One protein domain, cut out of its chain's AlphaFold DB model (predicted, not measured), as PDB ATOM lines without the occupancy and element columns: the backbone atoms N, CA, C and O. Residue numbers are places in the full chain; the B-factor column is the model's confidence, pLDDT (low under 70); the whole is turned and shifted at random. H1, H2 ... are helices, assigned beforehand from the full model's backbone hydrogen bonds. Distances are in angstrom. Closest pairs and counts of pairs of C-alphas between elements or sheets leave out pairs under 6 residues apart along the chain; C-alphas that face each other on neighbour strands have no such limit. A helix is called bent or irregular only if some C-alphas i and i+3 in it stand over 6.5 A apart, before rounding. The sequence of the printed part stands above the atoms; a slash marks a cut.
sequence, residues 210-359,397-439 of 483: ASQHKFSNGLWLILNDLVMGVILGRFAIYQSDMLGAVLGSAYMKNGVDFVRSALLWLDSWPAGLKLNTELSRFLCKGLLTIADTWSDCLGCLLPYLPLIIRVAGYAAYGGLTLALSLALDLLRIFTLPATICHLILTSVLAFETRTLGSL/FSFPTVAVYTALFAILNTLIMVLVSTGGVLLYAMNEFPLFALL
ATOM      1  N   ALA A 210     -31.970  27.430 180.339       60.84
ATOM      2  CA  ALA A 210     -32.161  26.218 181.135       60.84
ATOM      3  C   ALA A 210     -33.219  25.281 180.518       60.84
ATOM      4  O   ALA A 210     -33.008  24.068 180.460       60.84
ATOM      5  N   SER A 211     -34.317  25.839 180.001       64.38
ATOM      6  CA  SER A 211     -35.375  25.110 179.289       64.38
ATOM      7  C   SER A 211     -34.839  24.382 178.048       64.38
ATOM      8  O   SER A 211     -35.022  23.174 177.891       64.38
ATOM      9  N   GLN A 212     -34.058  25.076 177.216       66.81
ATOM     10  CA  GLN A 212     -33.444  24.515 176.012       66.81
ATOM     11  C   GLN A 212     -32.418  23.417 176.327       66.81
ATOM     12  O   GLN A 212     -32.321  22.427 175.592       66.81
ATOM     13  N   HIS A 213     -31.653  23.563 177.415       67.81
ATOM     14  CA  HIS A 213     -30.715  22.536 177.872       67.81
ATOM     15  C   HIS A 213     -31.442  21.275 178.335       67.81
ATOM     16  O   HIS A 213     -31.018  20.179 177.976       67.81
ATOM     17  N   LYS A 214     -32.548  21.417 179.075       69.75
ATOM     18  CA  LYS A 214     -33.391  20.288 179.498       69.75
ATOM     19  C   LYS A 214     -34.000  19.562 178.302       69.75
ATOM     20  O   LYS A 214     -33.848  18.346 178.197       69.75
ATOM     21  N   PHE A 215     -34.589  20.309 177.368       73.75
ATOM     22  CA  PHE A 215     -35.131  19.763 176.125       73.75
ATOM     23  C   PHE A 215     -34.063  18.988 175.338       73.75
ATOM     24  O   PHE A 215     -34.253  17.826 174.977       73.75
ATOM     25  N   SER A 216     -32.897  19.607 175.124       73.38
ATOM     26  CA  SER A 216     -31.793  18.994 174.378       73.38
ATOM     27  C   SER A 216     -31.234  17.763 175.093       73.38
ATOM     28  O   SER A 216     -30.942  16.766 174.437       73.38
ATOM     29  N   ASN A 217     -31.115  17.803 176.427       81.25
ATOM     30  CA  ASN A 217     -30.670  16.662 177.223       81.25
ATOM     31  C   ASN A 217     -31.596  15.471 177.064       81.25
ATOM     32  O   ASN A 217     -31.141  14.389 176.699       81.25
ATOM     33  N   GLY A 218     -32.891  15.679 177.272       79.75
ATOM     34  CA  GLY A 218     -33.827  14.589 177.120       79.75
ATOM     35  C   GLY A 218     -33.849  14.062 175.676       79.75
ATOM     36  O   GLY A 218     -33.911  12.851 175.489       79.75
ATOM     37  N   LEU A 219     -33.776  14.927 174.652       81.19
ATOM     38  CA  LEU A 219     -33.796  14.487 173.251       81.19
ATOM     39  C   LEU A 219     -32.603  13.569 172.957       81.19
ATOM     40  O   LEU A 219     -32.763  12.509 172.355       81.19
ATOM     41  N   TRP A 220     -31.414  13.948 173.435       82.06
ATOM     42  CA  TRP A 220     -30.208  13.128 173.329       82.06
ATOM     43  C   TRP A 220     -30.314  11.815 174.106       82.06
ATOM     44  O   TRP A 220     -29.836  10.791 173.620       82.06
ATOM     45  N   LEU A 221     -30.937  11.816 175.285       85.69
ATOM     46  CA  LEU A 221     -31.173  10.591 176.049       85.69
ATOM     47  C   LEU A 221     -32.126   9.642 175.326       85.69
ATOM     48  O   LEU A 221     -31.808   8.464 175.200       85.69
ATOM     49  N   ILE A 222     -33.261  10.139 174.825       85.56
ATOM     50  CA  ILE A 222     -34.234   9.329 174.078       85.56
ATOM     51  C   ILE A 222     -33.590   8.766 172.810       85.56
ATOM     52  O   ILE A 222     -33.733   7.580 172.529       85.56
ATOM     53  N   LEU A 223     -32.846   9.587 172.062       86.44
ATOM     54  CA  LEU A 223     -32.212   9.146 170.823       86.44
ATOM     55  C   LEU A 223     -31.159   8.059 171.074       86.44
ATOM     56  O   LEU A 223     -31.178   7.034 170.398       86.44
ATOM     57  N   ASN A 224     -30.263   8.254 172.048       88.50
ATOM     58  CA  ASN A 224     -29.265   7.236 172.393       88.50
ATOM     59  C   ASN A 224     -29.923   5.958 172.923       88.50
ATOM     60  O   ASN A 224     -29.510   4.863 172.548       88.50
ATOM     61  N   ASP A 225     -30.961   6.086 173.751       91.31
ATOM     62  CA  ASP A 225     -31.701   4.937 174.270       91.31
ATOM     63  C   ASP A 225     -32.375   4.140 173.150       91.31
ATOM     64  O   ASP A 225     -32.303   2.912 173.143       91.31
ATOM     65  N   LEU A 226     -32.967   4.826 172.168       91.94
ATOM     66  CA  LEU A 226     -33.572   4.214 170.990       91.94
ATOM     67  C   LEU A 226     -32.529   3.499 170.129       91.94
ATOM     68  O   LEU A 226     -32.735   2.354 169.742       91.94
ATOM     69  N   VAL A 227     -31.394   4.148 169.847       92.25
ATOM     70  CA  VAL A 227     -30.307   3.553 169.050       92.25
ATOM     71  C   VAL A 227     -29.769   2.295 169.730       92.25
ATOM     72  O   VAL A 227     -29.679   1.243 169.095       92.25
ATOM     73  N   MET A 228     -29.471   2.370 171.028       92.50
ATOM     74  CA  MET A 228     -29.009   1.217 171.802       92.50
ATOM     75  C   MET A 228     -30.075   0.119 171.881       92.50
ATOM     76  O   MET A 228     -29.751  -1.061 171.756       92.50
ATOM     77  N   GLY A 229     -31.347   0.500 172.021       94.75
ATOM     78  CA  GLY A 229     -32.491  -0.410 172.004       94.75
ATOM     79  C   GLY A 229     -32.644  -1.144 170.674       94.75
ATOM     80  O   GLY A 229     -32.829  -2.356 170.666       94.75
ATOM     81  N   VAL A 230     -32.468  -0.458 169.542       94.56
ATOM     82  CA  VAL A 230     -32.486  -1.067 168.201       94.56
ATOM     83  C   VAL A 230     -31.339  -2.058 168.020       94.56
ATOM     84  O   VAL A 230     -31.559  -3.149 167.492       94.56
ATOM     85  N   ILE A 231     -30.126  -1.705 168.460       95.19
ATOM     86  CA  ILE A 231     -28.957  -2.596 168.386       95.19
ATOM     87  C   ILE A 231     -29.209  -3.859 169.219       95.19
ATOM     88  O   ILE A 231     -29.080  -4.971 168.702       95.19
ATOM     89  N   LEU A 232     -29.626  -3.693 170.479       94.31
ATOM     90  CA  LEU A 232     -29.917  -4.808 171.378       94.31
ATOM     91  C   LEU A 232     -31.098  -5.652 170.882       94.31
ATOM     92  O   LEU A 232     -31.029  -6.875 170.905       94.31
ATOM     93  N   GLY A 233     -32.164  -5.012 170.403       94.44
ATOM     94  CA  GLY A 233     -33.367  -5.667 169.895       94.44
ATOM     95  C   GLY A 233     -33.076  -6.525 168.673       94.44
ATOM     96  O   GLY A 233     -33.461  -7.690 168.634       94.44
ATOM     97  N   ARG A 234     -32.306  -6.000 167.711       95.06
ATOM     98  CA  ARG A 234     -31.843  -6.793 166.563       95.06
ATOM     99  C   ARG A 234     -31.003  -7.977 167.011       95.06
ATOM    100  O   ARG A 234     -31.270  -9.090 166.569       95.06
ATOM    101  N   PHE A 235     -30.034  -7.759 167.899       94.75
ATOM    102  CA  PHE A 235     -29.228  -8.845 168.452       94.75
ATOM    103  C   PHE A 235     -30.101  -9.925 169.114       94.75
ATOM    104  O   PHE A 235     -29.941 -11.104 168.810       94.75
ATOM    105  N   ALA A 236     -31.076  -9.535 169.939       93.81
ATOM    106  CA  ALA A 236     -31.993 -10.459 170.604       93.81
ATOM    107  C   ALA A 236     -32.875 -11.244 169.619       93.81
ATOM    108  O   ALA A 236     -33.093 -12.438 169.809       93.81
ATOM    109  N   ILE A 237     -33.356 -10.598 168.552       94.75
ATOM    110  CA  ILE A 237     -34.176 -11.236 167.512       94.75
ATOM    111  C   ILE A 237     -33.350 -12.240 166.703       94.75
ATOM    112  O   ILE A 237     -33.803 -13.365 166.505       94.75
ATOM    113  N   TYR A 238     -32.158 -11.848 166.239       95.88
ATOM    114  CA  TYR A 238     -31.294 -12.719 165.433       95.88
ATOM    115  C   TYR A 238     -30.778 -13.911 166.233       95.88
ATOM    116  O   TYR A 238     -30.719 -15.020 165.714       95.88
ATOM    117  N   GLN A 239     -30.450 -13.686 167.503       95.06
ATOM    118  CA  GLN A 239     -29.843 -14.686 168.369       95.06
ATOM    119  C   GLN A 239     -30.862 -15.369 169.292       95.06
ATOM    120  O   GLN A 239     -30.468 -15.985 170.281       95.06
ATOM    121  N   SER A 240     -32.164 -15.284 168.977       93.75
ATOM    122  CA  SER A 240     -33.257 -15.724 169.855       93.75
ATOM    123  C   SER A 240     -33.155 -17.189 170.263       93.75
ATOM    124  O   SER A 240     -33.440 -17.527 171.409       93.75
ATOM    125  N   ASP A 241     -32.723 -18.055 169.348       92.81
ATOM    126  CA  ASP A 241     -32.659 -19.500 169.588       92.81
ATOM    127  C   ASP A 241     -31.489 -19.851 170.516       92.81
ATOM    128  O   ASP A 241     -31.651 -20.591 171.487       92.81
ATOM    129  N   MET A 242     -30.322 -19.239 170.281       94.12
ATOM    130  CA  MET A 242     -29.148 -19.391 171.143       94.12
ATOM    131  C   MET A 242     -29.403 -18.791 172.526       94.12
ATOM    132  O   MET A 242     -29.146 -19.447 173.532       94.12
ATOM    133  N   LEU A 243     -29.918 -17.558 172.591       92.56
ATOM    134  CA  LEU A 243     -30.267 -16.914 173.855       92.56
ATOM    135  C   LEU A 243     -31.314 -17.742 174.597       92.56
ATOM    136  O   LEU A 243     -31.180 -17.932 175.800       92.56
ATOM    137  N   GLY A 244     -32.293 -18.299 173.879       91.56
ATOM    138  CA  GLY A 244     -33.319 -19.163 174.441       91.56
ATOM    139  C   GLY A 244     -32.746 -20.416 175.097       91.56
ATOM    140  O   GLY A 244     -33.040 -20.708 176.256       91.56
ATOM    141  N   ALA A 245     -31.860 -21.114 174.388       90.69
ATOM    142  CA  ALA A 245     -31.178 -22.295 174.904       90.69
ATOM    143  C   ALA A 245     -30.257 -21.970 176.094       90.69
ATOM    144  O   ALA A 245     -30.236 -22.704 177.085       90.69
ATOM    145  N   VAL A 246     -29.514 -20.860 176.032       91.50
ATOM    146  CA  VAL A 246     -28.623 -20.425 177.118       91.50
ATOM    147  C   VAL A 246     -29.427 -20.032 178.357       91.50
ATOM    148  O   VAL A 246     -29.122 -20.515 179.440       91.50
ATOM    149  N   LEU A 247     -30.477 -19.219 178.215       89.31
ATOM    150  CA  LEU A 247     -31.346 -18.814 179.325       89.31
ATOM    151  C   LEU A 247     -32.065 -20.015 179.943       89.31
ATOM    152  O   LEU A 247     -32.047 -20.168 181.162       89.31
ATOM    153  N   GLY A 248     -32.640 -20.889 179.114       89.06
ATOM    154  CA  GLY A 248     -33.310 -22.099 179.583       89.06
ATOM    155  C   GLY A 248     -32.355 -23.028 180.335       89.06
ATOM    156  O   GLY A 248     -32.641 -23.434 181.459       89.06
ATOM    157  N   SER A 249     -31.180 -23.316 179.768       87.81
ATOM    158  CA  SER A 249     -30.192 -24.186 180.421       87.81
ATOM    159  C   SER A 249     -29.583 -23.567 181.681       87.81
ATOM    160  O   SER A 249     -29.396 -24.275 182.671       87.81
ATOM    161  N   ALA A 250     -29.314 -22.259 181.680       87.62
ATOM    162  CA  ALA A 250     -28.837 -21.540 182.854       87.62
ATOM    163  C   ALA A 250     -29.880 -21.554 183.975       87.62
ATOM    164  O   ALA A 250     -29.515 -21.748 185.130       87.62
ATOM    165  N   TYR A 251     -31.166 -21.400 183.651       86.31
ATOM    166  CA  TYR A 251     -32.235 -21.473 184.640       86.31
ATOM    167  C   TYR A 251     -32.351 -22.869 185.264       86.31
ATOM    168  O   TYR A 251     -32.385 -22.991 186.488       86.31
ATOM    169  N   MET A 252     -32.359 -23.922 184.443       85.69
ATOM    170  CA  MET A 252     -32.457 -25.296 184.946       85.69
ATOM    171  C   MET A 252     -31.268 -25.641 185.856       85.69
ATOM    172  O   MET A 252     -31.466 -26.070 186.989       85.69
ATOM    173  N   LYS A 253     -30.039 -25.348 185.408       83.88
ATOM    174  CA  LYS A 253     -28.815 -25.681 186.155       83.88
ATOM    175  C   LYS A 253     -28.569 -24.795 187.374       83.88
ATOM    176  O   LYS A 253     -28.186 -25.279 188.429       83.88
ATOM    177  N   ASN A 254     -28.731 -23.481 187.242       82.50
ATOM    178  CA  ASN A 254     -28.351 -22.550 188.311       82.50
ATOM    179  C   ASN A 254     -29.532 -22.178 189.210       82.50
ATOM    180  O   ASN A 254     -29.319 -21.744 190.336       82.50
ATOM    181  N   GLY A 255     -30.764 -22.305 188.717       82.75
ATOM    182  CA  GLY A 255     -31.978 -22.055 189.485       82.75
ATOM    183  C   GLY A 255     -32.474 -23.329 190.155       82.75
ATOM    184  O   GLY A 255     -32.370 -23.474 191.372       82.75
ATOM    185  N   VAL A 256     -33.004 -24.259 189.357       86.69
ATOM    186  CA  VAL A 256     -33.692 -25.459 189.865       86.69
ATOM    187  C   VAL A 256     -32.724 -26.397 190.582       86.69
ATOM    188  O   VAL A 256     -32.954 -26.730 191.747       86.69
ATOM    189  N   ASP A 257     -31.611 -26.771 189.943       88.38
ATOM    190  CA  ASP A 257     -30.663 -27.717 190.547       88.38
ATOM    191  C   ASP A 257     -29.971 -27.133 191.784       88.38
ATOM    192  O   ASP A 257     -29.703 -27.867 192.738       88.38
ATOM    193  N   PHE A 258     -29.730 -25.818 191.820       89.88
ATOM    194  CA  PHE A 258     -29.202 -25.149 193.011       89.88
ATOM    195  C   PHE A 258     -30.175 -25.258 194.186       89.88
ATOM    196  O   PHE A 258     -29.779 -25.690 195.267       89.88
ATOM    197  N   VAL A 259     -31.453 -24.913 193.980       91.38
ATOM    198  CA  VAL A 259     -32.476 -25.003 195.034       91.38
ATOM    199  C   VAL A 259     -32.643 -26.448 195.495       91.38
ATOM    200  O   VAL A 259     -32.651 -26.707 196.699       91.38
ATOM    201  N   ARG A 260     -32.699 -27.401 194.561       92.50
ATOM    202  CA  ARG A 260     -32.783 -28.832 194.870       92.50
ATOM    203  C   ARG A 260     -31.585 -29.306 195.691       92.50
ATOM    204  O   ARG A 260     -31.766 -29.945 196.724       92.50
ATOM    205  N   SER A 261     -30.372 -28.959 195.269       91.44
ATOM    206  CA  SER A 261     -29.138 -29.336 195.966       91.44
ATOM    207  C   SER A 261     -29.070 -28.719 197.360       91.44
ATOM    208  O   SER A 261     -28.720 -29.408 198.313       91.44
ATOM    209  N   ALA A 262     -29.461 -27.449 197.507       91.81
ATOM    210  CA  ALA A 262     -29.500 -26.773 198.798       91.81
ATOM    211  C   ALA A 262     -30.512 -27.422 199.757       91.81
ATOM    212  O   ALA A 262     -30.193 -27.625 200.925       91.81
ATOM    213  N   LEU A 263     -31.700 -27.797 199.269       92.81
ATOM    214  CA  LEU A 263     -32.727 -28.478 200.066       92.81
ATOM    215  C   LEU A 263     -32.285 -29.878 200.516       92.81
ATOM    216  O   LEU A 263     -32.465 -30.227 201.682       92.81
ATOM    217  N   LEU A 264     -31.672 -30.656 199.618       91.50
ATOM    218  CA  LEU A 264     -31.139 -31.987 199.935       91.50
ATOM    219  C   LEU A 264     -29.933 -31.916 200.881       91.50
ATOM    220  O   LEU A 264     -29.790 -32.750 201.777       91.50
ATOM    221  N   TRP A 265     -29.080 -30.902 200.724       91.25
ATOM    222  CA  TRP A 265     -27.987 -30.630 201.656       91.25
ATOM    223  C   TRP A 265     -28.512 -30.282 203.056       91.25
ATOM    224  O   TRP A 265     -27.971 -30.742 204.057       91.25
ATOM    225  N   LEU A 266     -29.613 -29.530 203.133       88.75
ATOM    226  CA  LEU A 266     -30.242 -29.177 204.403       88.75
ATOM    227  C   LEU A 266     -30.917 -30.366 205.097       88.75
ATOM    228  O   LEU A 266     -30.909 -30.442 206.323       88.75
ATOM    229  N   ASP A 267     -31.433 -31.322 204.324       88.62
ATOM    230  CA  ASP A 267     -31.992 -32.563 204.869       88.62
ATOM    231  C   ASP A 267     -30.909 -33.541 205.367       88.62
ATOM    232  O   ASP A 267     -31.137 -34.337 206.281       88.62
ATOM    233  N   SER A 268     -29.688 -33.443 204.829       85.31
ATOM    234  CA  SER A 268     -28.545 -34.323 205.131       85.31
ATOM    235  C   SER A 268     -27.589 -33.784 206.209       85.31
ATOM    236  O   SER A 268     -26.401 -34.093 206.202       85.31
ATOM    237  N   TRP A 269     -28.127 -33.048 207.191       78.31
ATOM    238  CA  TRP A 269     -27.420 -32.565 208.394       78.31
ATOM    239  C   TRP A 269     -26.338 -31.513 208.077       78.31
ATOM    240  O   TRP A 269     -25.133 -31.762 208.217       78.31
ATOM    241  N   PRO A 270     -26.751 -30.298 207.676       75.00
ATOM    242  CA  PRO A 270     -25.851 -29.242 207.231       75.00
ATOM    243  C   PRO A 270     -24.874 -28.849 208.341       75.00
ATOM    244  O   PRO A 270     -25.278 -28.572 209.469       75.00
ATOM    245  N   ALA A 271     -23.577 -28.816 208.023       70.75
ATOM    246  CA  ALA A 271     -22.510 -28.405 208.946       70.75
ATOM    247  C   ALA A 271     -22.499 -29.150 210.306       70.75
ATOM    248  O   ALA A 271     -22.031 -28.609 211.305       70.75
ATOM    249  N   GLY A 272     -23.026 -30.383 210.358       69.75
ATOM    250  CA  GLY A 272     -23.131 -31.171 211.594       69.75
ATOM    251  C   GLY A 272     -24.277 -30.750 212.522       69.75
ATOM    252  O   GLY A 272     -24.383 -31.260 213.639       69.75
ATOM    253  N   LEU A 273     -25.152 -29.842 212.079       72.44
ATOM    254  CA  LEU A 273     -26.332 -29.419 212.819       72.44
ATOM    255  C   LEU A 273     -27.407 -30.516 212.732       72.44
ATOM    256  O   LEU A 273     -27.979 -30.774 211.671       72.44
ATOM    257  N   LYS A 274     -27.685 -31.177 213.858       77.31
ATOM    258  CA  LYS A 274     -28.707 -32.227 213.934       77.31
ATOM    259  C   LYS A 274     -30.098 -31.603 214.008       77.31
ATOM    260  O   LYS A 274     -30.574 -31.241 215.082       77.31
ATOM    261  N   LEU A 275     -30.724 -31.460 212.847       81.94
ATOM    262  CA  LEU A 275     -32.101 -30.998 212.714       81.94
ATOM    263  C   LEU A 275     -33.105 -32.089 213.101       81.94
ATOM    264  O   LEU A 275     -32.772 -33.275 213.185       81.94
ATOM    265  N   ASN A 276     -34.358 -31.684 213.317       89.19
ATOM    266  CA  ASN A 276     -35.453 -32.633 213.457       89.19
ATOM    267  C   ASN A 276     -35.671 -33.325 212.104       89.19
ATOM    268  O   ASN A 276     -36.147 -32.701 211.158       89.19
ATOM    269  N   THR A 277     -35.315 -34.606 212.017       86.88
ATOM    270  CA  THR A 277     -35.277 -35.360 210.756       86.88
ATOM    271  C   THR A 277     -36.643 -35.504 210.102       86.88
ATOM    272  O   THR A 277     -36.745 -35.426 208.883       86.88
ATOM    273  N   GLU A 278     -37.704 -35.688 210.889       90.19
ATOM    274  CA  GLU A 278     -39.052 -35.866 210.344       90.19
ATOM    275  C   GLU A 278     -39.607 -34.551 209.798       90.19
ATOM    276  O   GLU A 278     -40.154 -34.507 208.694       90.19
ATOM    277  N   LEU A 279     -39.395 -33.455 210.533       91.69
ATOM    278  CA  LEU A 279     -39.801 -32.126 210.085       91.69
ATOM    279  C   LEU A 279     -38.977 -31.652 208.884       91.69
ATOM    280  O   LEU A 279     -39.540 -31.115 207.932       91.69
ATOM    281  N   SER A 280     -37.662 -31.875 208.911       92.88
ATOM    282  CA  SER A 280     -36.754 -31.571 207.803       92.88
ATOM    283  C   SER A 280     -37.208 -32.272 206.525       92.88
ATOM    284  O   SER A 280     -37.433 -31.615 205.509       92.88
ATOM    285  N   ARG A 281     -37.490 -33.577 206.603       93.06
ATOM    286  CA  ARG A 281     -37.976 -34.363 205.465       93.06
ATOM    287  C   ARG A 281     -39.311 -33.843 204.933       93.06
ATOM    288  O   ARG A 281     -39.503 -33.774 203.718       93.06
ATOM    289  N   PHE A 282     -40.228 -33.462 205.825       94.25
ATOM    290  CA  PHE A 282     -41.513 -32.871 205.447       94.25
ATOM    291  C   PHE A 282     -41.335 -31.533 204.709       94.25
ATOM    292  O   PHE A 282     -41.868 -31.367 203.610       94.25
ATOM    293  N   LEU A 283     -40.552 -30.604 205.271       93.81
ATOM    294  CA  LEU A 283     -40.271 -29.302 204.659       93.81
ATOM    295  C   LEU A 283     -39.532 -29.460 203.328       93.81
ATOM    296  O   LEU A 283     -39.934 -28.860 202.334       93.81
ATOM    297  N   CYS A 284     -38.503 -30.305 203.283       94.88
ATOM    298  CA  CYS A 284     -37.734 -30.602 202.079       94.88
ATOM    299  C   CYS A 284     -38.647 -31.094 200.951       94.88
ATOM    300  O   CYS A 284     -38.670 -30.500 199.875       94.88
ATOM    301  N   LYS A 285     -39.478 -32.112 201.213       95.00
ATOM    302  CA  LYS A 285     -40.410 -32.656 200.217       95.00
ATOM    303  C   LYS A 285     -41.434 -31.618 199.749       95.00
ATOM    304  O   LYS A 285     -41.708 -31.535 198.553       95.00
ATOM    305  N   GLY A 286     -41.984 -30.819 200.665       94.38
ATOM    306  CA  GLY A 286     -42.934 -29.757 200.327       94.38
ATOM    307  C   GLY A 286     -42.317 -28.681 199.429       94.38
ATOM    308  O   GLY A 286     -42.879 -28.337 198.392       94.38
ATOM    309  N   LEU A 287     -41.126 -28.197 199.785       95.06
ATOM    310  CA  LEU A 287     -40.417 -27.155 199.038       95.06
ATOM    311  C   LEU A 287     -39.907 -27.661 197.683       95.06
ATOM    312  O   LEU A 287     -39.998 -26.934 196.694       95.06
ATOM    313  N   LEU A 288     -39.439 -28.913 197.615       94.69
ATOM    314  CA  LEU A 288     -39.097 -29.568 196.350       94.69
ATOM    315  C   LEU A 288     -40.316 -29.683 195.442       94.69
ATOM    316  O   LEU A 288     -40.208 -29.383 194.264       94.69
ATOM    317  N   THR A 289     -41.489 -30.016 195.984       94.88
ATOM    318  CA  THR A 289     -42.718 -30.099 195.180       94.88
ATOM    319  C   THR A 289     -43.051 -28.750 194.532       94.88
ATOM    320  O   THR A 289     -43.418 -28.712 193.361       94.88
ATOM    321  N   ILE A 290     -42.884 -27.632 195.254       93.38
ATOM    322  CA  ILE A 290     -43.084 -26.280 194.699       93.38
ATOM    323  C   ILE A 290     -42.067 -25.994 193.584       93.38
ATOM    324  O   ILE A 290     -42.447 -25.513 192.516       93.38
ATOM    325  N   ALA A 291     -40.787 -26.296 193.820       91.62
ATOM    326  CA  ALA A 291     -39.723 -26.082 192.841       91.62
ATOM    327  C   ALA A 291     -39.909 -26.946 191.578       91.62
ATOM    328  O   ALA A 291     -39.778 -26.437 190.468       91.62
ATOM    329  N   ASP A 292     -40.275 -28.215 191.746       91.50
ATOM    330  CA  ASP A 292     -40.477 -29.180 190.666       91.50
ATOM    331  C   ASP A 292     -41.719 -28.837 189.843       91.50
ATOM    332  O   ASP A 292     -41.639 -28.762 188.623       91.50
ATOM    333  N   THR A 293     -42.834 -28.488 190.495       92.12
ATOM    334  CA  THR A 293     -44.052 -28.036 189.794       92.12
ATOM    335  C   THR A 293     -43.769 -26.807 188.928       92.12
ATOM    336  O   THR A 293     -44.262 -26.685 187.806       92.12
ATOM    337  N   TRP A 294     -42.957 -25.875 189.433       91.38
ATOM    338  CA  TRP A 294     -42.550 -24.712 188.654       91.38
ATOM    339  C   TRP A 294     -41.589 -25.069 187.518       91.38
ATOM    340  O   TRP A 294     -41.725 -24.542 186.415       91.38
ATOM    341  N   SER A 295     -40.647 -25.980 187.767       90.75
ATOM    342  CA  SER A 295     -39.752 -26.519 186.746       90.75
ATOM    343  C   SER A 295     -40.533 -27.182 185.610       90.75
ATOM    344  O   SER A 295     -40.224 -26.940 184.449       90.75
ATOM    345  N   ASP A 296     -41.581 -27.946 185.917       90.94
ATOM    346  CA  ASP A 296     -42.449 -28.575 184.918       90.94
ATOM    347  C   ASP A 296     -43.227 -27.522 184.116       90.94
ATOM    348  O   ASP A 296     -43.276 -27.575 182.884       90.94
ATOM    349  N   CYS A 297     -43.770 -26.505 184.794       88.75
ATOM    350  CA  CYS A 297     -44.444 -25.379 184.144       88.75
ATOM    351  C   CYS A 297     -43.505 -24.626 183.186       88.75
ATOM    352  O   CYS A 297     -43.873 -24.324 182.048       88.75
ATOM    353  N   LEU A 298     -42.265 -24.370 183.610       85.19
ATOM    354  CA  LEU A 298     -41.243 -23.764 182.762       85.19
ATOM    355  C   LEU A 298     -40.732 -24.703 181.671       85.19
ATOM    356  O   LEU A 298     -40.391 -24.226 180.592       85.19
ATOM    357  N   GLY A 299     -40.725 -26.013 181.904       86.06
ATOM    358  CA  GLY A 299     -40.424 -27.024 180.895       86.06
ATOM    359  C   GLY A 299     -41.376 -26.926 179.704       86.06
ATOM    360  O   GLY A 299     -40.933 -26.966 178.558       86.06
ATOM    361  N   CYS A 300     -42.661 -26.670 179.963       87.50
ATOM    362  CA  CYS A 300     -43.645 -26.370 178.920       87.50
ATOM    363  C   CYS A 300     -43.377 -25.035 178.200       87.50
ATOM    364  O   CYS A 300     -43.729 -24.886 177.031       87.50
ATOM    365  N   LEU A 301     -42.754 -24.059 178.874       85.06
ATOM    366  CA  LEU A 301     -42.446 -22.734 178.322       85.06
ATOM    367  C   LEU A 301     -41.122 -22.693 177.538       85.06
ATOM    368  O   LEU A 301     -40.970 -21.868 176.637       85.06
ATOM    369  N   LEU A 302     -40.171 -23.577 177.850       85.19
ATOM    370  CA  LEU A 302     -38.824 -23.618 177.271       85.19
ATOM    371  C   LEU A 302     -38.802 -23.638 175.727       85.19
ATOM    372  O   LEU A 302     -38.031 -22.868 175.149       85.19
ATOM    373  N   PRO A 303     -39.656 -24.422 175.033       88.12
ATOM    374  CA  PRO A 303     -39.733 -24.406 173.569       88.12
ATOM    375  C   PRO A 303     -40.148 -23.047 172.990       88.12
ATOM    376  O   PRO A 303     -39.783 -22.710 171.866       88.12
ATOM    377  N   TYR A 304     -40.890 -22.248 173.759       89.25
ATOM    378  CA  TYR A 304     -41.370 -20.923 173.368       89.25
ATOM    379  C   TYR A 304     -40.446 -19.791 173.837       89.25
ATOM    380  O   TYR A 304     -40.676 -18.629 173.504       89.25
ATOM    381  N   LEU A 305     -39.376 -20.100 174.570       87.88
ATOM    382  CA  LEU A 305     -38.439 -19.108 175.095       87.88
ATOM    383  C   LEU A 305     -37.781 -18.257 173.984       87.88
ATOM    384  O   LEU A 305     -37.718 -17.036 174.151       87.88
ATOM    385  N   PRO A 306     -37.407 -18.811 172.809       91.81
ATOM    386  CA  PRO A 306     -36.961 -18.001 171.672       91.81
ATOM    387  C   PRO A 306     -38.024 -17.019 171.160       91.81
ATOM    388  O   PRO A 306     -37.702 -15.884 170.807       91.81
ATOM    389  N   LEU A 307     -39.305 -17.412 171.155       90.94
ATOM    390  CA  LEU A 307     -40.405 -16.525 170.764       90.94
ATOM    391  C   LEU A 307     -40.556 -15.370 171.761       90.94
ATOM    392  O   LEU A 307     -40.690 -14.221 171.343       90.94
ATOM    393  N   ILE A 308     -40.476 -15.655 173.062       88.00
ATOM    394  CA  ILE A 308     -40.541 -14.641 174.126       88.00
ATOM    395  C   ILE A 308     -39.388 -13.644 173.986       88.00
ATOM    396  O   ILE A 308     -39.616 -12.436 174.031       88.00
ATOM    397  N   ILE A 309     -38.166 -14.126 173.737       91.75
ATOM    398  CA  ILE A 309     -36.998 -13.268 173.487       91.75
ATOM    399  C   ILE A 309     -37.200 -12.420 172.231       91.75
ATOM    400  O   ILE A 309     -36.839 -11.247 172.218       91.75
ATOM    401  N   ARG A 310     -37.811 -12.973 171.179       92.25
ATOM    402  CA  ARG A 310     -38.095 -12.226 169.951       92.25
ATOM    403  C   ARG A 310     -39.118 -11.115 170.183       92.25
ATOM    404  O   ARG A 310     -38.905  -9.996 169.724       92.25
ATOM    405  N   VAL A 311     -40.188 -11.393 170.929       89.25
ATOM    406  CA  VAL A 311     -41.181 -10.384 171.343       89.25
ATOM    407  C   VAL A 311     -40.530  -9.307 172.216       89.25
ATOM    408  O   VAL A 311     -40.722  -8.119 171.964       89.25
ATOM    409  N   ALA A 312     -39.688  -9.699 173.175       88.62
ATOM    410  CA  ALA A 312     -38.883  -8.775 173.973       88.62
ATOM    411  C   ALA A 312     -37.934  -7.925 173.105       88.62
ATOM    412  O   ALA A 312     -37.774  -6.728 173.340       88.62
ATOM    413  N   GLY A 313     -37.347  -8.518 172.063       92.06
ATOM    414  CA  GLY A 313     -36.495  -7.833 171.096       92.06
ATOM    415  C   GLY A 313     -37.249  -6.796 170.261       92.06
ATOM    416  O   GLY A 313     -36.708  -5.724 170.002       92.06
ATOM    417  N   TYR A 314     -38.512  -7.052 169.905       90.94
ATOM    418  CA  TYR A 314     -39.374  -6.038 169.291       90.94
ATOM    419  C   TYR A 314     -39.722  -4.910 170.267       90.94
ATOM    420  O   TYR A 314     -39.705  -3.746 169.873       90.94
ATOM    421  N   ALA A 315     -39.980  -5.227 171.540       87.75
ATOM    422  CA  ALA A 315     -40.195  -4.209 172.568       87.75
ATOM    423  C   ALA A 315     -38.954  -3.315 172.754       87.75
ATOM    424  O   ALA A 315     -39.094  -2.113 172.957       87.75
ATOM    425  N   ALA A 316     -37.740  -3.850 172.591       92.06
ATOM    426  CA  ALA A 316     -36.499  -3.075 172.674       92.06
ATOM    427  C   ALA A 316     -36.388  -1.945 171.629       92.06
ATOM    428  O   ALA A 316     -35.629  -0.999 171.838       92.06
ATOM    429  N   TYR A 317     -37.185  -1.966 170.551       90.25
ATOM    430  CA  TYR A 317     -37.307  -0.815 169.649       90.25
ATOM    431  C   TYR A 317     -37.940   0.416 170.302       90.25
ATOM    432  O   TYR A 317     -37.827   1.501 169.751       90.25
ATOM    433  N   GLY A 318     -38.568   0.283 171.472       86.88
ATOM    434  CA  GLY A 318     -38.985   1.415 172.300       86.88
ATOM    435  C   GLY A 318     -37.857   2.027 173.144       86.88
ATOM    436  O   GLY A 318     -38.091   3.039 173.799       86.88
ATOM    437  N   GLY A 319     -36.658   1.432 173.146       91.69
ATOM    438  CA  GLY A 319     -35.488   1.896 173.897       91.69
ATOM    439  C   GLY A 319     -34.804   0.792 174.713       91.69
ATOM    440  O   GLY A 319     -35.434  -0.183 175.133       91.69
ATOM    441  N   LEU A 320     -33.501   0.952 174.972       91.56
ATOM    442  CA  LEU A 320     -32.712   0.046 175.819       91.56
ATOM    443  C   LEU A 320     -33.277  -0.026 177.243       91.56
ATOM    444  O   LEU A 320     -33.391  -1.112 177.810       91.56
ATOM    445  N   THR A 321     -33.673   1.109 177.810       92.19
ATOM    446  CA  THR A 321     -34.292   1.166 179.139       92.19
ATOM    447  C   THR A 321     -35.591   0.360 179.227       92.19
ATOM    448  O   THR A 321     -35.832  -0.302 180.236       92.19
ATOM    449  N   LEU A 322     -36.399   0.334 178.158       91.12
ATOM    450  CA  LEU A 322     -37.609  -0.487 178.098       91.12
ATOM    451  C   LEU A 322     -37.252  -1.982 178.076       91.12
ATOM    452  O   LEU A 322     -37.819  -2.762 178.841       91.12
ATOM    453  N   ALA A 323     -36.261  -2.374 177.271       91.69
ATOM    454  CA  ALA A 323     -35.768  -3.751 177.225       91.69
ATOM    455  C   ALA A 323     -35.242  -4.223 178.592       91.69
ATOM    456  O   ALA A 323     -35.561  -5.325 179.038       91.69
ATOM    457  N   LEU A 324     -34.480  -3.372 179.286       91.44
ATOM    458  CA  LEU A 324     -33.952  -3.670 180.616       91.44
ATOM    459  C   LEU A 324     -35.075  -3.782 181.661       91.44
ATOM    460  O   LEU A 324     -35.054  -4.697 182.478       91.44
ATOM    461  N   SER A 325     -36.086  -2.910 181.603       92.62
ATOM    462  CA  SER A 325     -37.246  -2.975 182.503       92.62
ATOM    463  C   SER A 325     -38.058  -4.268 182.337       92.62
ATOM    464  O   SER A 325     -38.405  -4.910 183.329       92.62
ATOM    465  N   LEU A 326     -38.259  -4.723 181.093       91.38
ATOM    466  CA  LEU A 326     -38.888  -6.010 180.793       91.38
ATOM    467  C   LEU A 326     -38.048  -7.177 181.332       91.38
ATOM    468  O   LEU A 326     -38.591  -8.117 181.906       91.38
ATOM    469  N   ALA A 327     -36.722  -7.118 181.175       89.12
ATOM    470  CA  ALA A 327     -35.825  -8.154 181.679       89.12
ATOM    471  C   ALA A 327     -35.880  -8.281 183.213       89.12
ATOM    472  O   ALA A 327     -35.856  -9.398 183.731       89.12
ATOM    473  N   LEU A 328     -36.005  -7.165 183.942       91.81
ATOM    474  CA  LEU A 328     -36.176  -7.170 185.400       91.81
ATOM    475  C   LEU A 328     -37.520  -7.779 185.830       91.81
ATOM    476  O   LEU A 328     -37.564  -8.522 186.813       91.81
ATOM    477  N   ASP A 329     -38.596  -7.517 185.089       91.31
ATOM    478  CA  ASP A 329     -39.904  -8.124 185.355       91.31
ATOM    479  C   ASP A 329     -39.895  -9.634 185.051       91.31
ATOM    480  O   ASP A 329     -40.388 -10.430 185.852       91.31
ATOM    481  N   LEU A 330     -39.247 -10.060 183.959       88.00
ATOM    482  CA  LEU A 330     -39.041 -11.481 183.656       88.00
ATOM    483  C   LEU A 330     -38.221 -12.179 184.747       88.00
ATOM    484  O   LEU A 330     -38.583 -13.271 185.181       88.00
ATOM    485  N   LEU A 331     -37.156 -11.543 185.247       89.00
ATOM    486  CA  LEU A 331     -36.357 -12.062 186.359       89.00
ATOM    487  C   LEU A 331     -37.205 -12.278 187.624       89.00
ATOM    488  O   LEU A 331     -37.055 -13.307 188.288       89.00
ATOM    489  N   ARG A 332     -38.117 -11.351 187.953       89.06
ATOM    490  CA  ARG A 332     -39.071 -11.518 189.066       89.06
ATOM    491  C   ARG A 332     -40.003 -12.708 188.850       89.06
ATOM    492  O   ARG A 332     -40.242 -13.457 189.792       89.06
ATOM    493  N   ILE A 333     -40.481 -12.920 187.624       88.88
ATOM    494  CA  ILE A 333     -41.319 -14.079 187.288       88.88
ATOM    495  C   ILE A 333     -40.526 -15.381 187.451       88.88
ATOM    496  O   ILE A 333     -40.991 -16.289 188.128       88.88
ATOM    497  N   PHE A 334     -39.308 -15.474 186.911       86.38
ATOM    498  CA  PHE A 334     -38.487 -16.689 187.016       86.38
ATOM    499  C   PHE A 334     -38.132 -17.071 188.458       86.38
ATOM    500  O   PHE A 334     -37.934 -18.249 188.762       86.38
ATOM    501  N   THR A 335     -38.052 -16.080 189.344       90.12
ATOM    502  CA  THR A 335     -37.680 -16.250 190.752       90.12
ATOM    503  C   THR A 335     -38.885 -16.370 191.696       90.12
ATOM    504  O   THR A 335     -38.695 -16.577 192.896       90.12
ATOM    505  N   LEU A 336     -40.119 -16.333 191.171       89.94
ATOM    506  CA  LEU A 336     -41.360 -16.445 191.950       89.94
ATOM    507  C   LEU A 336     -41.381 -17.616 192.944       89.94
ATOM    508  O   LEU A 336     -41.719 -17.369 194.102       89.94
ATOM    509  N   PRO A 337     -40.989 -18.854 192.590       90.69
ATOM    510  CA  PRO A 337     -41.036 -19.977 193.530       90.69
ATOM    511  C   PRO A 337     -40.192 -19.744 194.777       90.69
ATOM    512  O   PRO A 337     -40.623 -20.067 195.878       90.69
ATOM    513  N   ALA A 338     -39.015 -19.128 194.627       91.50
ATOM    514  CA  ALA A 338     -38.156 -18.800 195.758       91.50
ATOM    515  C   ALA A 338     -38.831 -17.774 196.679       91.50
ATOM    516  O   ALA A 338     -38.786 -17.919 197.902       91.50
ATOM    517  N   THR A 339     -39.515 -16.780 196.100       91.06
ATOM    518  CA  THR A 339     -40.283 -15.794 196.874       91.06
ATOM    519  C   THR A 339     -41.486 -16.428 197.581       91.06
ATOM    520  O   THR A 339     -41.722 -16.144 198.752       91.06
ATOM    521  N   ILE A 340     -42.197 -17.356 196.930       92.31
ATOM    522  CA  ILE A 340     -43.330 -18.088 197.515       92.31
ATOM    523  C   ILE A 340     -42.855 -18.949 198.690       92.31
ATOM    524  O   ILE A 340     -43.421 -18.865 199.779       92.31
ATOM    525  N   CYS A 341     -41.780 -19.719 198.509       93.56
ATOM    526  CA  CYS A 341     -41.168 -20.508 199.577       93.56
ATOM    527  C   CYS A 341     -40.740 -19.626 200.757       93.56
ATOM    528  O   CYS A 341     -41.026 -19.960 201.907       93.56
ATOM    529  N   HIS A 342     -40.120 -18.472 200.489       94.50
ATOM    530  CA  HIS A 342     -39.757 -17.504 201.523       94.50
ATOM    531  C   HIS A 342     -40.980 -16.998 202.303       94.50
ATOM    532  O   HIS A 342     -40.939 -16.960 203.534       94.50
ATOM    533  N   LEU A 343     -42.071 -16.642 201.619       94.00
ATOM    534  CA  LEU A 343     -43.302 -16.164 202.256       94.00
ATOM    535  C   LEU A 343     -43.952 -17.244 203.126       94.00
ATOM    536  O   LEU A 343     -44.335 -16.958 204.263       94.00
ATOM    537  N   ILE A 344     -44.036 -18.481 202.627       93.56
ATOM    538  CA  ILE A 344     -44.581 -19.620 203.379       93.56
ATOM    539  C   ILE A 344     -43.741 -19.860 204.636       93.56
ATOM    540  O   ILE A 344     -44.276 -19.856 205.743       93.56
ATOM    541  N   LEU A 345     -42.423 -20.006 204.491       95.25
ATOM    542  CA  LEU A 345     -41.525 -20.316 205.605       95.25
ATOM    543  C   LEU A 345     -41.475 -19.195 206.645       95.25
ATOM    544  O   LEU A 345     -41.576 -19.464 207.838       95.25
ATOM    545  N   THR A 346     -41.420 -17.937 206.207       93.31
ATOM    546  CA  THR A 346     -41.472 -16.784 207.119       93.31
ATOM    547  C   THR A 346     -42.800 -16.735 207.873       93.31
ATOM    548  O   THR A 346     -42.820 -16.408 209.058       93.31
ATOM    549  N   SER A 347     -43.911 -17.109 207.229       93.94
ATOM    550  CA  SER A 347     -45.222 -17.195 207.886       93.94
ATOM    551  C   SER A 347     -45.263 -18.305 208.938       93.94
ATOM    552  O   SER A 347     -45.761 -18.078 210.041       93.94
ATOM    553  N   VAL A 348     -44.699 -19.479 208.633       94.56
ATOM    554  CA  VAL A 348     -44.587 -20.598 209.583       94.56
ATOM    555  C   VAL A 348     -43.693 -20.217 210.764       94.56
ATOM    556  O   VAL A 348     -44.099 -20.389 211.910       94.56
ATOM    557  N   LEU A 349     -42.529 -19.615 210.514       94.94
ATOM    558  CA  LEU A 349     -41.621 -19.153 211.566       94.94
ATOM    559  C   LEU A 349     -42.263 -18.053 212.429       94.94
ATOM    560  O   LEU A 349     -42.120 -18.043 213.653       94.94
ATOM    561  N   ALA A 350     -43.020 -17.136 211.822       94.69
ATOM    562  CA  ALA A 350     -43.778 -16.120 212.550       94.69
ATOM    563  C   ALA A 350     -44.881 -16.742 213.424       94.69
ATOM    564  O   ALA A 350     -45.129 -16.281 214.537       94.69
ATOM    565  N   PHE A 351     -45.544 -17.796 212.946       94.88
ATOM    566  CA  PHE A 351     -46.505 -18.551 213.746       94.88
ATOM    567  C   PHE A 351     -45.821 -19.272 214.918       94.88
ATOM    568  O   PHE A 351     -46.276 -19.153 216.058       94.88
ATOM    569  N   GLU A 352     -44.708 -19.962 214.671       94.81
ATOM    570  CA  GLU A 352     -43.953 -20.699 215.689       94.81
ATOM    571  C   GLU A 352     -43.409 -19.762 216.778       94.81
ATOM    572  O   GLU A 352     -43.615 -20.015 217.964       94.81
ATOM    573  N   THR A 353     -42.824 -18.618 216.403       94.25
ATOM    574  CA  THR A 353     -42.340 -17.596 217.354       94.25
ATOM    575  C   THR A 353     -43.453 -16.988 218.204       94.25
ATOM    576  O   THR A 353     -43.296 -16.858 219.420       94.25
ATOM    577  N   ARG A 354     -44.602 -16.636 217.608       94.75
ATOM    578  CA  ARG A 354     -45.768 -16.127 218.357       94.75
ATOM    579  C   ARG A 354     -46.302 -17.170 219.332       94.75
ATOM    580  O   ARG A 354     -46.645 -16.832 220.465       94.75
ATOM    581  N   THR A 355     -46.349 -18.427 218.903       93.50
ATOM    582  CA  THR A 355     -46.836 -19.538 219.723       93.50
ATOM    583  C   THR A 355     -45.879 -19.806 220.882       93.50
ATOM    584  O   THR A 355     -46.311 -19.789 222.030       93.50
ATOM    585  N   LEU A 356     -44.571 -19.906 220.626       94.69
ATOM    586  CA  LEU A 356     -43.546 -20.008 221.672       94.69
ATOM    587  C   LEU A 356     -43.610 -18.840 222.665       94.69
ATOM    588  O   LEU A 356     -43.541 -19.066 223.870       94.69
ATOM    589  N   GLY A 357     -43.809 -17.607 222.191       92.50
ATOM    590  CA  GLY A 357     -43.990 -16.439 223.059       92.50
ATOM    591  C   GLY A 357     -45.244 -16.526 223.940       92.50
ATOM    592  O   GLY A 357     -45.205 -16.158 225.115       92.50
ATOM    593  N   SER A 358     -46.346 -17.058 223.406       91.31
ATOM    594  CA  SER A 358     -47.578 -17.305 224.166       91.31
ATOM    595  C   SER A 358     -47.386 -18.388 225.234       91.31
ATOM    596  O   SER A 358     -47.726 -18.175 226.398       91.31
ATOM    597  N   LEU A 359     -46.760 -19.515 224.880       93.06
ATOM    598  CA  LEU A 359     -46.451 -20.588 225.829       93.06
ATOM    599  C   LEU A 359     -45.422 -20.168 226.885       93.06
ATOM    600  O   LEU A 359     -45.521 -20.568 228.040       93.06
ATOM    601  N   PHE A 397     -37.838 -27.638 219.955       91.31
ATOM    602  CA  PHE A 397     -36.995 -28.565 219.190       91.31
ATOM    603  C   PHE A 397     -37.246 -28.519 217.674       91.31
ATOM    604  O   PHE A 397     -36.351 -28.838 216.892       91.31
ATOM    605  N   SER A 398     -38.442 -28.113 217.245       92.06
ATOM    606  CA  SER A 398     -38.790 -27.863 215.839       92.06
ATOM    607  C   SER A 398     -38.135 -26.586 215.300       92.06
ATOM    608  O   SER A 398     -37.606 -26.584 214.183       92.06
ATOM    609  N   PHE A 399     -38.084 -25.538 216.124       93.50
ATOM    610  CA  PHE A 399     -37.715 -24.180 215.736       93.50
ATOM    611  C   PHE A 399     -36.393 -24.053 214.959       93.50
ATOM    612  O   PHE A 399     -36.396 -23.405 213.910       93.50
ATOM    613  N   PRO A 400     -35.268 -24.681 215.368       92.88
ATOM    614  CA  PRO A 400     -34.018 -24.594 214.610       92.88
ATOM    615  C   PRO A 400     -34.162 -25.099 213.172       92.88
ATOM    616  O   PRO A 400     -33.563 -24.540 212.258       92.88
ATOM    617  N   THR A 401     -34.995 -26.120 212.955       93.44
ATOM    618  CA  THR A 401     -35.246 -26.686 211.624       93.44
ATOM    619  C   THR A 401     -35.962 -25.668 210.746       93.44
ATOM    620  O   THR A 401     -35.452 -25.304 209.690       93.44
ATOM    621  N   VAL A 402     -37.090 -25.119 211.205       94.31
ATOM    622  CA  VAL A 402     -37.844 -24.102 210.451       94.31
ATOM    623  C   VAL A 402     -36.996 -22.850 210.208       94.31
ATOM    624  O   VAL A 402     -37.003 -22.299 209.105       94.31
ATOM    625  N   ALA A 403     -36.219 -22.419 211.207       94.31
ATOM    626  CA  ALA A 403     -35.368 -21.237 211.120       94.31
ATOM    627  C   ALA A 403     -34.293 -21.368 210.031       94.31
ATOM    628  O   ALA A 403     -34.112 -20.439 209.244       94.31
ATOM    629  N   VAL A 404     -33.614 -22.515 209.934       94.12
ATOM    630  CA  VAL A 404     -32.556 -22.730 208.932       94.12
ATOM    631  C   VAL A 404     -33.133 -22.792 207.511       94.12
ATOM    632  O   VAL A 404     -32.595 -22.146 206.609       94.12
ATOM    633  N   TYR A 405     -34.263 -23.480 207.304       94.50
ATOM    634  CA  TYR A 405     -34.960 -23.465 206.009       94.50
ATOM    635  C   TYR A 405     -35.412 -22.047 205.634       94.50
ATOM    636  O   TYR A 405     -35.246 -21.616 204.490       94.50
ATOM    637  N   THR A 406     -35.934 -21.285 206.599       95.12
ATOM    638  CA  THR A 406     -36.330 -19.884 206.380       95.12
ATOM    639  C   THR A 406     -35.130 -19.018 206.002       95.12
ATOM    640  O   THR A 406     -35.234 -18.210 205.080       95.12
ATOM    641  N   ALA A 407     -33.981 -19.204 206.659       94.75
ATOM    642  CA  ALA A 407     -32.760 -18.456 206.380       94.75
ATOM    643  C   ALA A 407     -32.258 -18.675 204.943       94.75
ATOM    644  O   ALA A 407     -31.909 -17.704 204.274       94.75
ATOM    645  N   LEU A 408     -32.291 -19.914 204.435       94.19
ATOM    646  CA  LEU A 408     -31.914 -20.225 203.051       94.19
ATOM    647  C   LEU A 408     -32.725 -19.395 202.041       94.19
ATOM    648  O   LEU A 408     -32.157 -18.701 201.195       94.19
ATOM    649  N   PHE A 409     -34.056 -19.430 202.146       94.19
ATOM    650  CA  PHE A 409     -34.925 -18.696 201.222       94.19
ATOM    651  C   PHE A 409     -34.930 -17.188 201.476       94.19
ATOM    652  O   PHE A 409     -35.121 -16.423 200.534       94.19
ATOM    653  N   ALA A 410     -34.671 -16.743 202.708       93.94
ATOM    654  CA  ALA A 410     -34.455 -15.332 203.002       93.94
ATOM    655  C   ALA A 410     -33.212 -14.801 202.278       93.94
ATOM    656  O   ALA A 410     -33.313 -13.785 201.597       93.94
ATOM    657  N   ILE A 411     -32.080 -15.515 202.339       94.81
ATOM    658  CA  ILE A 411     -30.847 -15.139 201.627       94.81
ATOM    659  C   ILE A 411     -31.099 -15.078 200.118       94.81
ATOM    660  O   ILE A 411     -30.779 -14.071 199.488       94.81
ATOM    661  N   LEU A 412     -31.723 -16.110 199.541       92.69
ATOM    662  CA  LEU A 412     -32.078 -16.125 198.119       92.69
ATOM    663  C   LEU A 412     -32.958 -14.930 197.735       92.69
ATOM    664  O   LEU A 412     -32.650 -14.214 196.783       92.69
ATOM    665  N   ASN A 413     -34.024 -14.677 198.495       91.69
ATOM    666  CA  ASN A 413     -34.945 -13.578 198.229       91.69
ATOM    667  C   ASN A 413     -34.268 -12.204 198.376       91.69
ATOM    668  O   ASN A 413     -34.499 -11.310 197.565       91.69
ATOM    669  N   THR A 414     -33.383 -12.034 199.362       89.50
ATOM    670  CA  THR A 414     -32.584 -10.811 199.513       89.50
ATOM    671  C   THR A 414     -31.645 -10.605 198.326       89.50
ATOM    672  O   THR A 414     -31.566  -9.489 197.818       89.50
ATOM    673  N   LEU A 415     -30.979 -11.654 197.831       92.31
ATOM    674  CA  LEU A 415     -30.119 -11.562 196.645       92.31
ATOM    675  C   LEU A 415     -30.913 -11.127 195.405       92.31
ATOM    676  O   LEU A 415     -30.484 -10.227 194.683       92.31
ATOM    677  N   ILE A 416     -32.094 -11.713 195.192       91.00
ATOM    678  CA  ILE A 416     -33.001 -11.338 194.097       91.00
ATOM    679  C   ILE A 416     -33.442  -9.877 194.240       91.00
ATOM    680  O   ILE A 416     -33.390  -9.117 193.273       91.00
ATOM    681  N   MET A 417     -33.841  -9.461 195.445       88.94
ATOM    682  CA  MET A 417     -34.260  -8.088 195.716       88.94
ATOM    683  C   MET A 417     -33.128  -7.093 195.451       88.94
ATOM    684  O   MET A 417     -33.355  -6.106 194.759       88.94
ATOM    685  N   VAL A 418     -31.907  -7.368 195.923       90.31
ATOM    686  CA  VAL A 418     -30.728  -6.525 195.669       90.31
ATOM    687  C   VAL A 418     -30.447  -6.418 194.174       90.31
ATOM    688  O   VAL A 418     -30.217  -5.312 193.684       90.31
ATOM    689  N   LEU A 419     -30.502  -7.527 193.435       91.06
ATOM    690  CA  LEU A 419     -30.279  -7.528 191.991       91.06
ATOM    691  C   LEU A 419     -31.315  -6.661 191.260       91.06
ATOM    692  O   LEU A 419     -30.942  -5.790 190.472       91.06
ATOM    693  N   VAL A 420     -32.605  -6.840 191.562       89.31
ATOM    694  CA  VAL A 420     -33.668  -6.051 190.924       89.31
ATOM    695  C   VAL A 420     -33.597  -4.579 191.329       89.31
ATOM    696  O   VAL A 420     -33.729  -3.706 190.475       89.31
ATOM    697  N   SER A 421     -33.346  -4.282 192.605       86.12
ATOM    698  CA  SER A 421     -33.172  -2.908 193.084       86.12
ATOM    699  C   SER A 421     -31.970  -2.227 192.433       86.12
ATOM    700  O   SER A 421     -32.073  -1.070 192.043       86.12
ATOM    701  N   THR A 422     -30.857  -2.940 192.251       88.88
ATOM    702  CA  THR A 422     -29.676  -2.417 191.546       88.88
ATOM    703  C   THR A 422     -30.012  -2.096 190.090       88.88
ATOM    704  O   THR A 422     -29.660  -1.022 189.603       88.88
ATOM    705  N   GLY A 423     -30.756  -2.975 189.410       88.94
ATOM    706  CA  GLY A 423     -31.269  -2.713 188.064       88.94
ATOM    707  C   GLY A 423     -32.190  -1.489 187.999       88.94
ATOM    708  O   GLY A 423     -32.040  -0.660 187.105       88.94
ATOM    709  N   GLY A 424     -33.087  -1.325 188.975       86.38
ATOM    710  CA  GLY A 424     -33.963  -0.153 189.081       86.38
ATOM    711  C   GLY A 424     -33.196   1.156 189.312       86.38
ATOM    712  O   GLY A 424     -33.488   2.169 188.679       86.38
ATOM    713  N   VAL A 425     -32.159   1.138 190.156       85.19
ATOM    714  CA  VAL A 425     -31.273   2.297 190.363       85.19
ATOM    715  C   VAL A 425     -30.506   2.637 189.084       85.19
ATOM    716  O   VAL A 425     -30.386   3.812 188.743       85.19
ATOM    717  N   LEU A 426     -30.028   1.629 188.346       88.75
ATOM    718  CA  LEU A 426     -29.377   1.836 187.053       88.75
ATOM    719  C   LEU A 426     -30.338   2.462 186.033       88.75
ATOM    720  O   LEU A 426     -29.957   3.412 185.355       88.75
ATOM    721  N   LEU A 427     -31.586   1.990 185.962       88.69
ATOM    722  CA  LEU A 427     -32.623   2.574 185.102       88.69
ATOM    723  C   LEU A 427     -32.880   4.044 185.440       88.69
ATOM    724  O   LEU A 427     -32.889   4.890 184.547       88.69
ATOM    725  N   TYR A 428     -33.023   4.362 186.727       83.31
ATOM    726  CA  TYR A 428     -33.179   5.742 187.177       83.31
ATOM    727  C   TYR A 428     -31.976   6.609 186.773       83.31
ATOM    728  O   TYR A 428     -32.150   7.689 186.210       83.31
ATOM    729  N   ALA A 429     -30.755   6.105 186.973       83.00
ATOM    730  CA  ALA A 429     -29.535   6.803 186.581       83.00
ATOM    731  C   ALA A 429     -29.448   7.035 185.064       83.00
ATOM    732  O   ALA A 429     -28.995   8.097 184.649       83.00
ATOM    733  N   MET A 430     -29.894   6.079 184.241       85.19
ATOM    734  CA  MET A 430     -29.937   6.220 182.781       85.19
ATOM    735  C   MET A 430     -30.973   7.250 182.319       85.19
ATOM    736  O   MET A 430     -30.716   7.977 181.359       85.19
ATOM    737  N   ASN A 431     -32.127   7.330 182.987       83.12
ATOM    738  CA  ASN A 431     -33.192   8.272 182.635       83.12
ATOM    739  C   ASN A 431     -32.846   9.728 182.994       83.12
ATOM    740  O   ASN A 431     -33.223  10.633 182.258       83.12
ATOM    741  N   GLU A 432     -32.104   9.948 184.081       79.31
ATOM    742  CA  GLU A 432     -31.721  11.280 184.582       79.31
ATOM    743  C   GLU A 432     -30.285  11.688 184.193       79.31
ATOM    744  O   GLU A 432     -29.742  12.674 184.696       79.31
ATOM    745  N   PHE A 433     -29.617  10.927 183.318       80.31
ATOM    746  CA  PHE A 433     -28.208  11.168 183.014       80.31
ATOM    747  C   PHE A 433     -28.014  12.508 182.268       80.31
ATOM    748  O   PHE A 433     -28.639  12.738 181.230       80.31
ATOM    749  N   PRO A 434     -27.121  13.411 182.712       76.25
ATOM    750  CA  PRO A 434     -26.905  14.720 182.087       76.25
ATOM    751  C   PRO A 434     -26.015  14.614 180.830       76.25
ATOM    752  O   PRO A 434     -24.992  15.294 180.701       76.25
ATOM    753  N   LEU A 435     -26.386  13.735 179.892       77.06
ATOM    754  CA  LEU A 435     -25.593  13.375 178.715       77.06
ATOM    755  C   LEU A 435     -25.253  14.597 177.859       77.06
ATOM    756  O   LEU A 435     -24.114  14.764 177.428       77.06
ATOM    757  N   PHE A 436     -26.223  15.482 177.642       70.75
ATOM    758  CA  PHE A 436     -26.018  16.676 176.832       70.75
ATOM    759  C   PHE A 436     -25.118  17.701 177.519       70.75
ATOM    760  O   PHE A 436     -24.283  18.309 176.856       70.75
ATOM    761  N   ALA A 437     -25.227  17.865 178.838       69.94
ATOM    762  CA  ALA A 437     -24.350  18.773 179.573       69.94
ATOM    763  C   ALA A 437     -22.892  18.278 179.558       69.94
ATOM    764  O   ALA A 437     -21.970  19.072 179.374       69.94
ATOM    765  N   LEU A 438     -22.684  16.960 179.665       74.38
ATOM    766  CA  LEU A 438     -21.369  16.329 179.510       74.38
ATOM    767  C   LEU A 438     -20.821  16.489 178.085       74.38
ATOM    768  O   LEU A 438     -19.658  16.847 177.908       74.38
ATOM    769  N   LEU A 439     -21.658  16.292 177.064       74.19
ATOM    770  CA  LEU A 439     -21.273  16.508 175.668       74.19
ATOM    771  C   LEU A 439     -20.893  17.970 175.410       74.19
ATOM    772  O   LEU A 439     -19.874  18.233 174.772       74.19
TER     773      LEU A 439
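Overview. This is residues 210 to 359 and 397 to 439 of the 483 residues of an uncharacterized protein of Peniophora sp. CBMAI 1063 (UniProt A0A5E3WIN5). The model is a flat, elongated slab of helices in two layers: H1, H2 and H6 make a large triangle whose sides nearly meet at its corners, and a second layer of the bent H3, H4 and H5 covers it. H3a runs beside H2 and H3b beside H1, so that the two pairs make a V, while H6 spans its opening, H4 folds back alongside H6, H5 crosses H6, and the little H7 packs on H1. The printed part has 193 residues with seven named helices, H1 to H7 in chain order, and no named strand; the class is all helix. The whole is loose, with a radius of gyration of the C-alphas of 22.0 A and spans of 68 by 42 by 25 A.

Along the chain. H1, residues 210 to 238, begins with C-alpha 210 at (-32.161, 26.218, 181.135) and is 42.0 A long. H2, residues 240 to 267, measures 38.9 A. H3, residues 277 to 318, was assigned as one helix by its hydrogen bonds but is bent, with C-alphas 303 and 306 7.2 A apart. Its arms are H3a, residues 277 to 303, 39.0 A, and H3b, residues 306 to 318, 19.5 A. H3a is irregular, with C-alphas 300 and 303 6.9 A apart. H4 is residues 320 to 334, and H5, residues 336 to 359, is 34.5 A long. H6, residues 397 to 431, is 52.0 A long and only just irregular, with C-alphas 397 and 400 6.8 A apart. H7, residues 435 to 439, ends with C-alpha 439 at (-21.273, 16.508, 175.668).

Arrangement. Taken whole, H3 is the hub, touching five other helices. H3a and H3b stand at 72 degrees, only just about perpendicular. H2 and H3a are a helical hairpin, touching at a shallow tilt of 7 degrees, closest at C-alphas 267 and 280, 5.7 A. With H6 they form a bundle, helices side by side; H6 touches H3a with residues 398 to 402 alone, closest at C-alphas 401 and 280, 6.4 A. H1 touches H3b with residues 226 to 237 alone, opposite ways at a shallow tilt of 20 degrees, C-alphas 233 and 313 being closest at 4.0 A. H4 touches H6 at a shallow tilt of 11 degrees, opposite ways, closest at C-alphas 328 and 420, 6.2 A. H5 touches H6 at a steep tilt of 46 degrees, closest at C-alphas 342 and 409, 5.0 A. H7 touches H1, closest at C-alphas 436 and 217, 4.7 A. Helix packing is part aligned, part crossed. Every O i to N i+4 pair is within hydrogen-bond range in H1, H4, H5 and H7, against 22 of 24 in H2, 22 of 23 in H3a, 7 of 9 in H3b and 30 of 31 in H6.

Size, cuts and confidence. The two C-alphas farthest apart, of Gln 212 and Glu 278, are 69.7 A apart. Residues 360 to 396 are not printed, and C-alphas 359 and 397 are 14.0 A apart across the cut. Of the links that are printed whole, none is long. Mean pLDDT of the printed part is 88.7; residues 210 to 214, 272 and 437 are under 70.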